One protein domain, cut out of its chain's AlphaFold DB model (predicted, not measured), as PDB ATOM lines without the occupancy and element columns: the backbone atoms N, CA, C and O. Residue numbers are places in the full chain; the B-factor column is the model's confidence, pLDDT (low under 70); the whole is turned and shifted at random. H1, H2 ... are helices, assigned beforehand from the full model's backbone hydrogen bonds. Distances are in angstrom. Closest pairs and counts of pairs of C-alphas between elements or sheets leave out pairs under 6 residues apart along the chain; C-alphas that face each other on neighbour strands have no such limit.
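Overview. This is residues 3 to 95 of the 96 residues of an uncharacterized protein of [Ruminococcus] lactaris (UniProt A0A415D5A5). Two longer helices, H3 and H6, meet at a corner and make the length of a rod. H1 packs on H3, H2 lies by the same end, H4 crosses H6, H5 is near the corner, and residues 90 to 95 stick out. The printed part has 93 residues with six named helices, H1 to H6, and no named strand: all helix. It is only just compact, close to loose (radius of gyration of the C-alphas 14.7 A), spanning 51 by 24 by 18 A.

Along the chain. H1 is residues 11 to 17, from C-alpha 11 at (4.554, 28.281, 51.079). H2 is 20 to 28, H3 33 to 48 (22.5 A), H4 55 to 62, H5 67 to 72. H6, 75 to 93 (27.1 A), ends at C-alpha 93 (35.312, 24.848, 22.136).

Arrangement. H1 touches H3 (C-alphas of Ala 14 and Tyr 40 closest, 5.8 A). H6 touches H3 at a steep tilt of 58 degrees (Val 45 and Pro 75, 4.3 A), with residues 75 to 79 alone. Every O i to N i+4 pair is within hydrogen-bond range except in H1 (2 of 3).

Size, cuts and confidence. The printed part has no cut; no printed residue is under 70.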
ATOM      1  N   ILE A   3       8.534  36.071  45.652       97.44
ATOM      2  CA  ILE A   3       9.761  35.734  44.930       97.44
ATOM      3  C   ILE A   3       9.873  36.681  43.741       97.44
ATOM      4  O   ILE A   3       8.982  36.712  42.888       97.44
ATOM      5  N   LYS A   4      10.945  37.472  43.675       96.56
ATOM      6  CA  LYS A   4      11.203  38.332  42.514       96.56
ATOM      7  C   LYS A   4      11.327  37.491  41.234       96.56
ATOM      8  O   LYS A   4      11.837  36.370  41.257       96.56
ATOM      9  N   GLY A   5      10.788  38.004  40.130       95.44
ATOM     10  CA  GLY A   5      10.724  37.292  38.849       95.44
ATOM     11  C   GLY A   5       9.649  36.195  38.743       95.44
ATOM     12  O   GLY A   5       9.451  35.664  37.656       95.44
ATOM     13  N   ILE A   6       8.931  35.854  39.825       97.25
ATOM     14  CA  ILE A   6       7.797  34.900  39.794       97.25
ATOM     15  C   ILE A   6       6.508  35.553  40.306       97.25
ATOM     16  O   ILE A   6       5.456  35.423  39.687       97.25
ATOM     17  N   GLY A   7       6.578  36.257  41.437       96.81
ATOM     18  CA  GLY A   7       5.427  36.842  42.123       96.81
ATOM     19  C   GLY A   7       5.177  36.223  43.499       96.81
ATOM     20  O   GLY A   7       6.083  35.706  44.155       96.81
ATOM     21  N   THR A   8       3.936  36.318  43.973       97.94
ATOM     22  CA  THR A   8       3.536  35.774  45.276       97.94
ATOM     23  C   THR A   8       3.057  34.341  45.125       97.94
ATOM     24  O   THR A   8       2.136  34.069  44.361       97.94
ATOM     25  N   ILE A   9       3.630  33.432  45.912       97.44
ATOM     26  CA  ILE A   9       3.232  32.024  45.952       97.44
ATOM     27  C   ILE A   9       2.962  31.555  47.384       97.44
ATOM     28  O   ILE A   9       3.479  32.108  48.364       97.44
ATOM     29  N   ALA A  10       2.128  30.526  47.517       97.94
ATOM     30  CA  ALA A  10       1.868  29.878  48.797       97.94
ATOM     31  C   ALA A  10       3.080  29.040  49.236       97.94
ATOM     32  O   ALA A  10       3.659  28.320  48.424       97.94
ATOM     33  N   LYS A  11       3.426  29.066  50.532       97.44
ATOM     34  CA  LYS A  11       4.554  28.281  51.079       97.44
ATOM     35  C   LYS A  11       4.397  26.784  50.785       97.44
ATOM     36  O   LYS A  11       5.338  26.147  50.329       97.44
ATOM     37  N   ASN A  12       3.182  26.251  50.937       96.81
ATOM     38  CA  ASN A  12       2.880  24.850  50.627       96.81
ATOM     39  C   ASN A  12       3.131  24.503  49.155       96.81
ATOM     40  O   ASN A  12       3.639  23.423  48.881       96.81
ATOM     41  N   LYS A  13       2.847  25.430  48.227       97.88
ATOM     42  CA  LYS A  13       3.112  25.233  46.798       97.88
ATOM     43  C   LYS A  13       4.612  25.152  46.518       97.88
ATOM     44  O   LYS A  13       5.037  24.330  45.716       97.88
ATOM     45  N   ALA A  14       5.415  25.975  47.195       97.75
ATOM     46  CA  ALA A  14       6.867  25.924  47.059       97.75
ATOM     47  C   ALA A  14       7.455  24.613  47.606       97.75
ATOM     48  O   ALA A  14       8.350  24.035  47.001       97.75
ATOM     49  N   MET A  15       6.896  24.091  48.700       97.88
ATOM     50  CA  MET A  15       7.320  22.828  49.315       97.88
ATOM     51  C   MET A  15       7.031  21.574  48.470       97.88
ATOM     52  O   MET A  15       7.570  20.511  48.782       97.88
ATOM     53  N   GLU A  16       6.200  21.662  47.426       97.50
ATOM     54  CA  GLU A  16       5.903  20.530  46.531       97.50
ATOM     55  C   GLU A  16       7.140  20.039  45.766       97.50
ATOM     56  O   GLU A  16       7.199  18.865  45.415       97.50
ATOM     57  N   ILE A  17       8.144  20.900  45.557       96.62
ATOM     58  CA  ILE A  17       9.396  20.527  44.874       96.62
ATOM     59  C   ILE A  17      10.325  19.682  45.759       96.62
ATOM     60  O   ILE A  17      11.299  19.113  45.273       96.62
ATOM     61  N   LEU A  18      10.082  19.662  47.072       96.81
ATOM     62  CA  LEU A  18      10.978  19.051  48.046       96.81
ATOM     63  C   LEU A  18      10.613  17.591  48.306       96.81
ATOM     64  O   LEU A  18       9.454  17.179  48.225       96.81
ATOM     65  N   THR A  19      11.605  16.823  48.745       97.38
ATOM     66  CA  THR A  19      11.396  15.492  49.325       97.38
ATOM     67  C   THR A  19      10.677  15.583  50.678       97.38
ATOM     68  O   THR A  19      10.503  16.661  51.249       97.38
ATOM     69  N   ALA A  20      10.257  14.439  51.231       97.62
ATOM     70  CA  ALA A  20       9.650  14.397  52.564       97.62
ATOM     71  C   ALA A  20      10.572  14.982  53.649       97.62
ATOM     72  O   ALA A  20      10.098  15.743  54.491       97.62
ATOM     73  N   GLU A  21      11.872  14.688  53.583       97.38
ATOM     74  CA  GLU A  21      12.870  15.235  54.508       97.38
ATOM     75  C   GLU A  21      13.065  16.740  54.310       97.38
ATOM     76  O   GLU A  21      13.019  17.488  55.283       97.38
ATOM     77  N   GLY A  22      13.138  17.222  53.064       96.88
ATOM     78  CA  GLY A  22      13.200  18.664  52.799       96.88
ATOM     79  C   GLY A  22      11.979  19.412  53.348       96.88
ATOM     80  O   GLY A  22      12.102  20.482  53.939       96.88
ATOM     81  N   ARG A  23      10.781  18.819  53.248       97.94
ATOM     82  CA  ARG A  23       9.572  19.397  53.854       97.94
ATOM     83  C   ARG A  23       9.629  19.442  55.380       97.94
ATOM     84  O   ARG A  23       9.058  20.365  55.957       97.94
ATOM     85  N   LYS A  24      10.263  18.462  56.034       97.81
ATOM     86  CA  LYS A  24      10.485  18.489  57.487       97.81
ATOM     87  C   LYS A  24      11.459  19.604  57.860       97.81
ATOM     88  O   LYS A  24      11.107  20.377  58.737       97.81
ATOM     89  N   ALA A  25      12.567  19.752  57.132       97.94
ATOM     90  CA  ALA A  25      13.563  20.806  57.352       97.94
ATOM     91  C   ALA A  25      12.958  22.227  57.274       97.94
ATOM     92  O   ALA A  25      13.217  23.085  58.113       97.94
ATOM     93  N   VAL A  26      12.041  22.468  56.331       97.38
ATOM     94  CA  VAL A  26      11.290  23.742  56.261       97.38
ATOM     95  C   VAL A  26      10.373  23.958  57.477       97.38
ATOM     96  O   VAL A  26      10.095  25.098  57.858       97.38
ATOM     97  N   ARG A  27       9.823  22.881  58.050       96.38
ATOM     98  CA  ARG A  27       8.905  22.942  59.202       96.38
ATOM     99  C   ARG A  27       9.648  23.078  60.527       96.38
ATOM    100  O   ARG A  27       9.116  23.731  61.417       96.38
ATOM    101  N   SER A  28      10.829  22.473  60.654       97.50
ATOM    102  CA  SER A  28      11.718  22.629  61.811       97.50
ATOM    103  C   SER A  28      12.419  23.987  61.829       97.50
ATOM    104  O   SER A  28      12.830  24.427  62.895       97.50
ATOM    105  N   GLY A  29      12.500  24.668  60.681       96.81
ATOM    106  CA  GLY A  29      13.191  25.951  60.540       96.81
ATOM    107  C   GLY A  29      14.641  25.820  60.074       96.81
ATOM    108  O   GLY A  29      15.305  26.839  59.937       96.81
ATOM    109  N   ASP A  30      15.100  24.600  59.776       98.00
ATOM    110  CA  ASP A  30      16.426  24.333  59.199       98.00
ATOM    111  C   ASP A  30      16.550  24.857  57.758       98.00
ATOM    112  O   ASP A  30      17.654  25.100  57.287       98.00
ATOM    113  N   ILE A  31      15.418  25.014  57.058       97.81
ATOM    114  CA  ILE A  31      15.317  25.744  55.788       97.81
ATOM    115  C   ILE A  31      14.404  26.949  56.005       97.81
ATOM    116  O   ILE A  31      13.209  26.808  56.310       97.81
ATOM    117  N   THR A  32      14.962  28.137  55.811       97.94
ATOM    118  CA  THR A  32      14.255  29.415  55.895       97.94
ATOM    119  C   THR A  32      13.248  29.585  54.753       97.94
ATOM    120  O   THR A  32      13.199  28.829  53.778       97.94
ATOM    121  N   THR A  33      12.373  30.586  54.871       96.88
ATOM    122  CA  THR A  33      11.389  30.846  53.806       96.88
ATOM    123  C   THR A  33      12.070  31.422  52.561       96.88
ATOM    124  O   THR A  33      11.603  31.186  51.447       96.88
ATOM    125  N   GLU A  34      13.174  32.131  52.757       96.19
ATOM    126  CA  GLU A  34      14.055  32.712  51.752       96.19
ATOM    127  C   GLU A  34      14.797  31.610  50.989       96.19
ATOM    128  O   GLU A  34      14.666  31.527  49.770       96.19
ATOM    129  N   GLU A  35      15.438  30.668  51.685       97.38
ATOM    130  CA  GLU A  35      16.087  29.514  51.042       97.38
ATOM    131  C   GLU A  35      15.073  28.661  50.266       97.38
ATOM    132  O   GLU A  35      15.319  28.260  49.129       97.38
ATOM    133  N   LEU A  36      13.871  28.444  50.816       98.12
ATOM    134  CA  LEU A  36      12.796  27.772  50.082       98.12
ATOM    135  C   LEU A  36      12.402  28.535  48.804       98.12
ATOM    136  O   LEU A  36      12.060  27.909  47.796       98.12
ATOM    137  N   ALA A  37      12.414  29.871  48.833       97.62
ATOM    138  CA  ALA A  37      12.120  30.695  47.665       97.62
ATOM    139  C   ALA A  37      13.184  30.521  46.580       97.62
ATOM    140  O   ALA A  37      12.838  30.335  45.412       97.62
ATOM    141  N   GLU A  38      14.455  30.539  46.969       96.94
ATOM    142  CA  GLU A  38      15.589  30.337  46.069       96.94
ATOM    143  C   GLU A  38      15.561  28.943  45.440       96.94
ATOM    144  O   GLU A  38      15.651  28.816  44.218       96.94
ATOM    145  N   MET A  39      15.330  27.901  46.245       97.50
ATOM    146  CA  MET A  39      15.176  26.526  45.761       97.50
ATOM    147  C   MET A  39      14.019  26.405  44.763       97.50
ATOM    148  O   MET A  39      14.163  25.776  43.713       97.50
ATOM    149  N   TYR A  40      12.875  27.029  45.065       98.38
ATOM    150  CA  TYR A  40      11.726  27.039  44.163       98.38
ATOM    151  C   TYR A  40      12.029  27.749  42.855       98.38
ATOM    152  O   TYR A  40      11.735  27.212  41.785       98.38
ATOM    153  N   LYS A  41      12.647  28.931  42.921       98.25
ATOM    154  CA  LYS A  41      13.030  29.675  41.727       98.25
ATOM    155  C   LYS A  41      14.005  28.870  40.875       98.25
ATOM    156  O   LYS A  41      13.742  28.703  39.690       98.25
ATOM    157  N   LEU A  42      15.051  28.297  41.472       97.88
ATOM    158  CA  LEU A  42      16.021  27.452  40.775       97.88
ATOM    159  C   LEU A  42      15.356  26.259  40.079       97.88
ATOM    160  O   LEU A  42      15.671  25.965  38.929       97.88
ATOM    161  N   GLN A  43      14.407  25.597  40.744       98.00
ATOM    162  CA  GLN A  43      13.652  24.506  40.131       98.00
ATOM    163  C   GLN A  43      12.850  24.987  38.915       98.00
ATOM    164  O   GLN A  43      12.846  24.316  37.885       98.00
ATOM    165  N   LYS A  44      12.226  26.171  38.986       98.38
ATOM    166  CA  LYS A  44      11.533  26.772  37.835       98.38
ATOM    167  C   LYS A  44      12.475  27.160  36.702       98.38
ATOM    168  O   LYS A  44      12.098  26.999  35.549       98.38
ATOM    169  N   VAL A  45      13.692  27.608  37.006       98.50
ATOM    170  CA  VAL A  45      14.713  27.860  35.975       98.50
ATOM    171  C   VAL A  45      15.068  26.558  35.257       98.50
ATOM    172  O   VAL A  45      15.109  26.535  34.034       98.50
ATOM    173  N   LYS A  46      15.278  25.461  35.997       98.19
ATOM    174  CA  LYS A  46      15.564  24.145  35.404       98.19
ATOM    175  C   LYS A  46      14.421  23.639  34.526       98.19
ATOM    176  O   LYS A  46      14.681  23.091  33.467       98.19
ATOM    177  N   GLU A  47      13.170  23.831  34.944       97.81
ATOM    178  CA  GLU A  47      11.996  23.478  34.130       97.81
ATOM    179  C   GLU A  47      11.911  24.297  32.830       97.81
ATOM    180  O   GLU A  47      11.460  23.775  31.816       97.81
ATOM    181  N   ALA A  48      12.345  25.562  32.855       97.88
ATOM    182  CA  ALA A  48      12.318  26.469  31.705       97.88
ATOM    183  C   ALA A  48      13.568  26.388  30.806       97.88
ATOM    184  O   ALA A  48      13.632  27.080  29.796       97.88
ATOM    185  N   CYS A  49      14.570  25.586  31.179       98.06
ATOM    186  CA  CYS A  49      15.856  25.492  30.497       98.06
ATOM    187  C   CYS A  49      15.990  24.140  29.783       98.06
ATOM    188  O   CYS A  49      15.857  23.089  30.411       98.06
ATOM    189  N   ALA A  50      16.334  24.146  28.497       96.62
ATOM    190  CA  ALA A  50      16.506  22.958  27.664       96.62
ATOM    191  C   ALA A  50      17.549  21.980  28.229       96.62
ATOM    192  O   ALA A  50      17.372  20.765  28.152       96.62
ATOM    193  N   ILE A  51      18.611  22.501  28.853       96.31
ATOM    194  CA  ILE A  51      19.641  21.696  29.528       96.31
ATOM    195  C   ILE A  51      19.367  21.500  31.026       96.31
ATOM    196  O   ILE A  51      20.219  20.972  31.736       96.31
ATOM    197  N   GLY A  52      18.202  21.906  31.538       95.75
ATOM    198  CA  GLY A  52      17.887  21.911  32.970       95.75
ATOM    199  C   GLY A  52      17.839  20.533  33.634       95.75
ATOM    200  O   GLY A  52      18.027  20.430  34.848       95.75
ATOM    201  N   THR A  53      17.648  19.466  32.853       95.75
ATOM    202  CA  THR A  53      17.751  18.067  33.309       95.75
ATOM    203  C   THR A  53      19.185  17.527  33.260       95.75
ATOM    204  O   THR A  53      19.499  16.549  33.940       95.75
ATOM    205  N   CYS A  54      20.082  18.175  32.512       96.06
ATOM    206  CA  CYS A  54      21.504  17.856  32.448       96.06
ATOM    207  C   CYS A  54      22.248  18.608  33.559       96.06
ATOM    208  O   CYS A  54      22.848  19.653  33.310       96.06
ATOM    209  N   THR A  55      22.209  18.072  34.786       93.31
ATOM    210  CA  THR A  55      22.719  18.729  36.007       93.31
ATOM    211  C   THR A  55      24.080  19.401  35.828       93.31
ATOM    212  O   THR A  55      24.228  20.568  36.188       93.31
ATOM    213  N   ASP A  56      25.058  18.711  35.240       95.56
ATOM    214  CA  ASP A  56      26.413  19.250  35.094       95.56
ATOM    215  C   ASP A  56      26.481  20.393  34.078       95.56
ATOM    216  O   ASP A  56      27.080  21.431  34.359       95.56
ATOM    217  N   SER A  57      25.839  20.241  32.915       95.88
ATOM    218  CA  SER A  57      25.770  21.288  31.884       95.88
ATOM    219  C   SER A  57      25.035  22.523  32.397       95.88
ATOM    220  O   SER A  57      25.516  23.646  32.229       95.88
ATOM    221  N   PHE A  58      23.900  22.314  33.070       98.06
ATOM    222  CA  PHE A  58      23.125  23.383  33.684       98.06
ATOM    223  C   PHE A  58      23.957  24.120  34.731       98.06
ATOM    224  O   PHE A  58      24.134  25.327  34.624       98.06
ATOM    225  N   ASN A  59      24.532  23.411  35.707       96.81
ATOM    226  CA  ASN A  59      25.292  24.039  36.789       96.81
ATOM    227  C   ASN A  59      26.535  24.772  36.267       96.81
ATOM    228  O   ASN A  59      26.847  25.866  36.737       96.81
ATOM    229  N   ASN A  60      27.234  24.206  35.277       96.25
ATOM    230  CA  ASN A  60      28.413  24.839  34.686       96.25
ATOM    231  C   ASN A  60      28.101  26.103  33.886       96.25
ATOM    232  O   ASN A  60      29.003  26.922  33.720       96.25
ATOM    233  N   SER A  61      26.856  26.271  33.446       97.06
ATOM    234  CA  SER A  61      26.405  27.451  32.707       97.06
ATOM    235  C   SER A  61      25.740  28.463  33.648       97.06
ATOM    236  O   SER A  61      26.115  29.630  33.676       97.06
ATOM    237  N   TYR A  62      24.832  28.003  34.513       97.81
ATOM    238  CA  TYR A  62      24.069  28.828  35.454       97.81
ATOM    239  C   TYR A  62      24.951  29.531  36.492       97.81
ATOM    240  O   TYR A  62      24.635  30.639  36.926       97.81
ATOM    241  N   LYS A  63      26.090  28.929  36.875       96.75
ATOM    242  CA  LYS A  63      27.038  29.542  37.824       96.75
ATOM    243  C   LYS A  63      27.597  30.889  37.351       96.75
ATOM    244  O   LYS A  63      28.022  31.673  38.189       96.75
ATOM    245  N   TRP A  64      27.589  31.150  36.041       96.69
ATOM    246  CA  TRP A  64      28.086  32.397  35.457       96.69
ATOM    247  C   TRP A  64      27.063  33.531  35.464       96.69
ATOM    248  O   TRP A  64      27.431  34.675  35.216       96.69
ATOM    249  N   VAL A  65      25.795  33.240  35.766       97.25
ATOM    250  CA  VAL A  65      24.781  34.280  35.944       97.25
ATOM    251  C   VAL A  65      25.073  35.025  37.261       97.25
ATOM    252  O   VAL A  65      25.144  34.373  38.306       97.25
ATOM    253  N   PRO A  66      25.237  36.361  37.253       97.31
ATOM    254  CA  PRO A  66      25.372  37.161  38.471       97.31
ATOM    255  C   PRO A  66      24.175  36.999  39.413       97.31
ATOM    256  O   PRO A  66      23.036  36.882  38.958       97.31
ATOM    257  N   ASP A  67      24.410  37.032  40.725       95.94
ATOM    258  CA  ASP A  67      23.354  36.786  41.719       95.94
ATOM    259  C   ASP A  67      22.241  37.843  41.682       95.94
ATOM    260  O   ASP A  67      21.069  37.494  41.802       95.94
ATOM    261  N   GLU A  68      22.577  39.102  41.388       96.31
ATOM    262  CA  GLU A  68      21.594  40.169  41.144       96.31
ATOM    263  C   GLU A  68      20.619  39.807  40.007       96.31
ATOM    264  O   GLU A  68      19.403  39.956  40.138       96.31
ATOM    265  N   LEU A  69      21.126  39.216  38.917       97.44
ATOM    266  CA  LEU A  69      20.296  38.775  37.799       97.44
ATOM    267  C   LEU A  69      19.482  37.534  38.171       97.44
ATOM    268  O   LEU A  69      18.316  37.436  37.783       97.44
ATOM    269  N   LYS A  70      20.050  36.605  38.955       97.19
ATOM    270  CA  LYS A  70      19.301  35.457  39.501       97.19
ATOM    271  C   LYS A  70      18.136  35.916  40.373       97.19
ATOM    272  O   LYS A  70      17.092  35.265  40.372       97.19
ATOM    273  N   GLU A  71      18.278  37.024  41.093       95.19
ATOM    274  CA  GLU A  71      17.217  37.578  41.930       95.19
ATOM    275  C   GLU A  71      16.125  38.266  41.098       95.19
ATOM    276  O   GLU A  71      14.941  37.984  41.291       95.19
ATOM    277  N   ASP A  72      16.496  39.102  40.130       96.62
ATOM    278  CA  ASP A  72      15.542  39.987  39.453       96.62
ATOM    279  C   ASP A  72      14.831  39.344  38.249       96.62
ATOM    280  O   ASP A  72      13.642  39.593  38.027       96.62
ATOM    281  N   LEU A  73      15.514  38.479  37.494       98.12
ATOM    282  CA  LEU A  73      14.978  37.909  36.253       98.12
ATOM    283  C   LEU A  73      13.931  36.815  36.496       98.12
ATOM    284  O   LEU A  73      13.921  36.138  37.528       98.12
ATOM    285  N   THR A  74      13.043  36.606  35.523       98.50
ATOM    286  CA  THR A  74      12.087  35.491  35.556       98.50
ATOM    287  C   THR A  74      12.786  34.146  35.315       98.50
ATOM    288  O   THR A  74      13.867  34.113  34.721       98.50
ATOM    289  N   PRO A  75      12.185  33.009  35.725       98.56
ATOM    290  CA  PRO A  75      12.747  31.691  35.434       98.56
ATOM    291  C   PRO A  75      13.025  31.445  33.947       98.56
ATOM    292  O   PRO A  75      14.059  30.883  33.606       98.56
ATOM    293  N   ASP A  76      12.143  31.935  33.075       98.50
ATOM    294  CA  ASP A  76      12.264  31.847  31.617       98.50
ATOM    295  C   ASP A  76      13.474  32.628  31.083       98.50
ATOM    296  O   ASP A  76      14.235  32.137  30.253       98.50
ATOM    297  N   GLN A  77      13.681  33.852  31.584       98.56
ATOM    298  CA  GLN A  77      14.833  34.679  31.214       98.56
ATOM    299  C   GLN A  77      16.145  34.049  31.688       98.56
ATOM    300  O   GLN A  77      17.122  34.023  30.943       98.56
ATOM    301  N   LEU A  78      16.158  33.508  32.908       98.62
ATOM    302  CA  LEU A  78      17.311  32.794  33.453       98.62
ATOM    303  C   LEU A  78      17.603  31.501  32.686       98.62
ATOM    304  O   LEU A  78      18.771  31.203  32.447       98.62
ATOM    305  N   GLY A  79      16.571  30.764  32.264       98.38
ATOM    306  CA  GLY A  79      16.718  29.568  31.433       98.38
ATOM    307  C   GLY A  79      17.425  29.879  30.115       98.38
ATOM    308  O   GLY A  79      18.470  29.299  29.832       98.38
ATOM    309  N   ARG A  80      16.946  30.892  29.382       98.31
ATOM    310  CA  ARG A  80      17.555  31.335  28.112       98.31
ATOM    311  C   ARG A  80      18.972  31.874  28.278       98.31
ATOM    312  O   ARG A  80      19.836  31.617  27.443       98.31
ATOM    313  N   LEU A  81      19.234  32.616  29.355       97.88
ATOM    314  CA  LEU A  81      20.580  33.110  29.646       97.88
ATOM    315  C   LEU A  81      21.543  31.950  29.944       97.88
ATOM    316  O   LEU A  81      22.683  31.952  29.488       97.88
ATOM    317  N   THR A  82      21.067  30.932  30.662       98.19
ATOM    318  CA  THR A  82      21.831  29.706  30.941       98.19
ATOM    319  C   THR A  82      22.156  28.946  29.658       98.19
ATOM    320  O   THR A  82      23.293  28.514  29.477       98.19
ATOM    321  N   GLU A  83      21.186  28.814  28.753       97.69
ATOM    322  CA  GLU A  83      21.380  28.207  27.430       97.69
ATOM    323  C   GLU A  83      22.389  28.993  26.598       97.69
ATOM    324  O   GLU A  83      23.299  28.401  26.031       97.69
ATOM    325  N   SER A  84      22.302  30.325  26.608       97.25
ATOM    326  CA  SER A  84      23.247  31.184  25.887       97.25
ATOM    327  C   SER A  84      24.687  30.956  26.361       97.25
ATOM    328  O   SER A  84      25.591  30.823  25.543       97.25
ATOM    329  N   PHE A  85      24.921  30.833  27.675       96.56
ATOM    330  CA  PHE A  85      26.252  30.496  28.198       96.56
ATOM    331  C   PHE A  85      26.728  29.107  27.759       96.56
ATOM    332  O   PHE A  85      27.901  28.940  27.414       96.56
ATOM    333  N   TYR A  86      25.830  28.121  27.755       95.94
ATOM    334  CA  TYR A  86      26.136  26.771  27.288       95.94
ATOM    335  C   TYR A  86      26.524  26.753  25.801       95.94
ATOM    336  O   TYR A  86      27.547  26.170  25.433       95.94
ATOM    337  N   GLU A  87      25.750  27.438  24.958       95.44
ATOM    338  CA  GLU A  87      25.991  27.561  23.520       95.44
ATOM    339  C   GLU A  87      27.279  28.330  23.218       95.44
ATOM    340  O   GLU A  87      28.083  27.864  22.414       95.44
ATOM    341  N   CYS A  88      27.533  29.455  23.900       94.38
ATOM    342  CA  CYS A  88      28.771  30.222  23.739       94.38
ATOM    343  C   CYS A  88      30.013  29.381  24.054       94.38
ATOM    344  O   CYS A  88      30.992  29.416  23.306       94.38
ATOM    345  N   TYR A  89      29.978  28.599  25.138       90.75
ATOM    346  CA  TYR A  89      31.071  27.685  25.468       90.75
ATOM    347  C   TYR A  89      31.242  26.595  24.401       90.75
ATOM    348  O   TYR A  89      32.367  26.296  23.998       90.75
ATOM    349  N   GLY A  90      30.136  26.016  23.921       90.56
ATOM    350  CA  GLY A  90      30.151  25.013  22.858       90.56
ATOM    351  C   GLY A  90      30.737  25.544  21.549       90.56
ATOM    352  O   GLY A  90      31.592  24.886  20.960       90.56
ATOM    353  N   ALA A  91      30.330  26.744  21.129       91.88
ATOM    354  CA  ALA A  91      30.853  27.410  19.942       91.88
ATOM    355  C   ALA A  91      32.365  27.644  20.057       91.88
ATOM    356  O   ALA A  91      33.107  27.214  19.184       91.88
ATOM    357  N   GLY A  92      32.836  28.224  21.169       90.69
ATOM    358  CA  GLY A  92      34.265  28.486  21.371       90.69
ATOM    359  C   GLY A  92      35.127  27.224  21.491       90.69
ATOM    360  O   GLY A  92      36.277  27.221  21.068       90.69
ATOM    361  N   LYS A  93      34.589  26.127  22.043       89.44
ATOM    362  CA  LYS A  93      35.312  24.848  22.136       89.44
ATOM    363  C   LYS A  93      35.459  24.148  20.779       89.44
ATOM    364  O   LYS A  93      36.437  23.432  20.582       89.44
ATOM    365  N   ASN A  94      34.476  24.307  19.895       84.81
ATOM    366  CA  ASN A  94      34.418  23.625  18.601       84.81
ATOM    367  C   ASN A  94      34.975  24.471  17.441       84.81
ATOM    368  O   ASN A  94      34.912  24.025  16.300       84.81
ATOM    369  N   ASP A  95      35.503  25.666  17.715       78.31
ATOM    370  CA  ASP A  95      36.114  26.577  16.734       78.31
ATOM    371  C   ASP A  95      37.566  26.174  16.379       78.31
ATOM    372  O   ASP A  95      38.473  27.006  16.369       78.31
TER     373      ASP A  95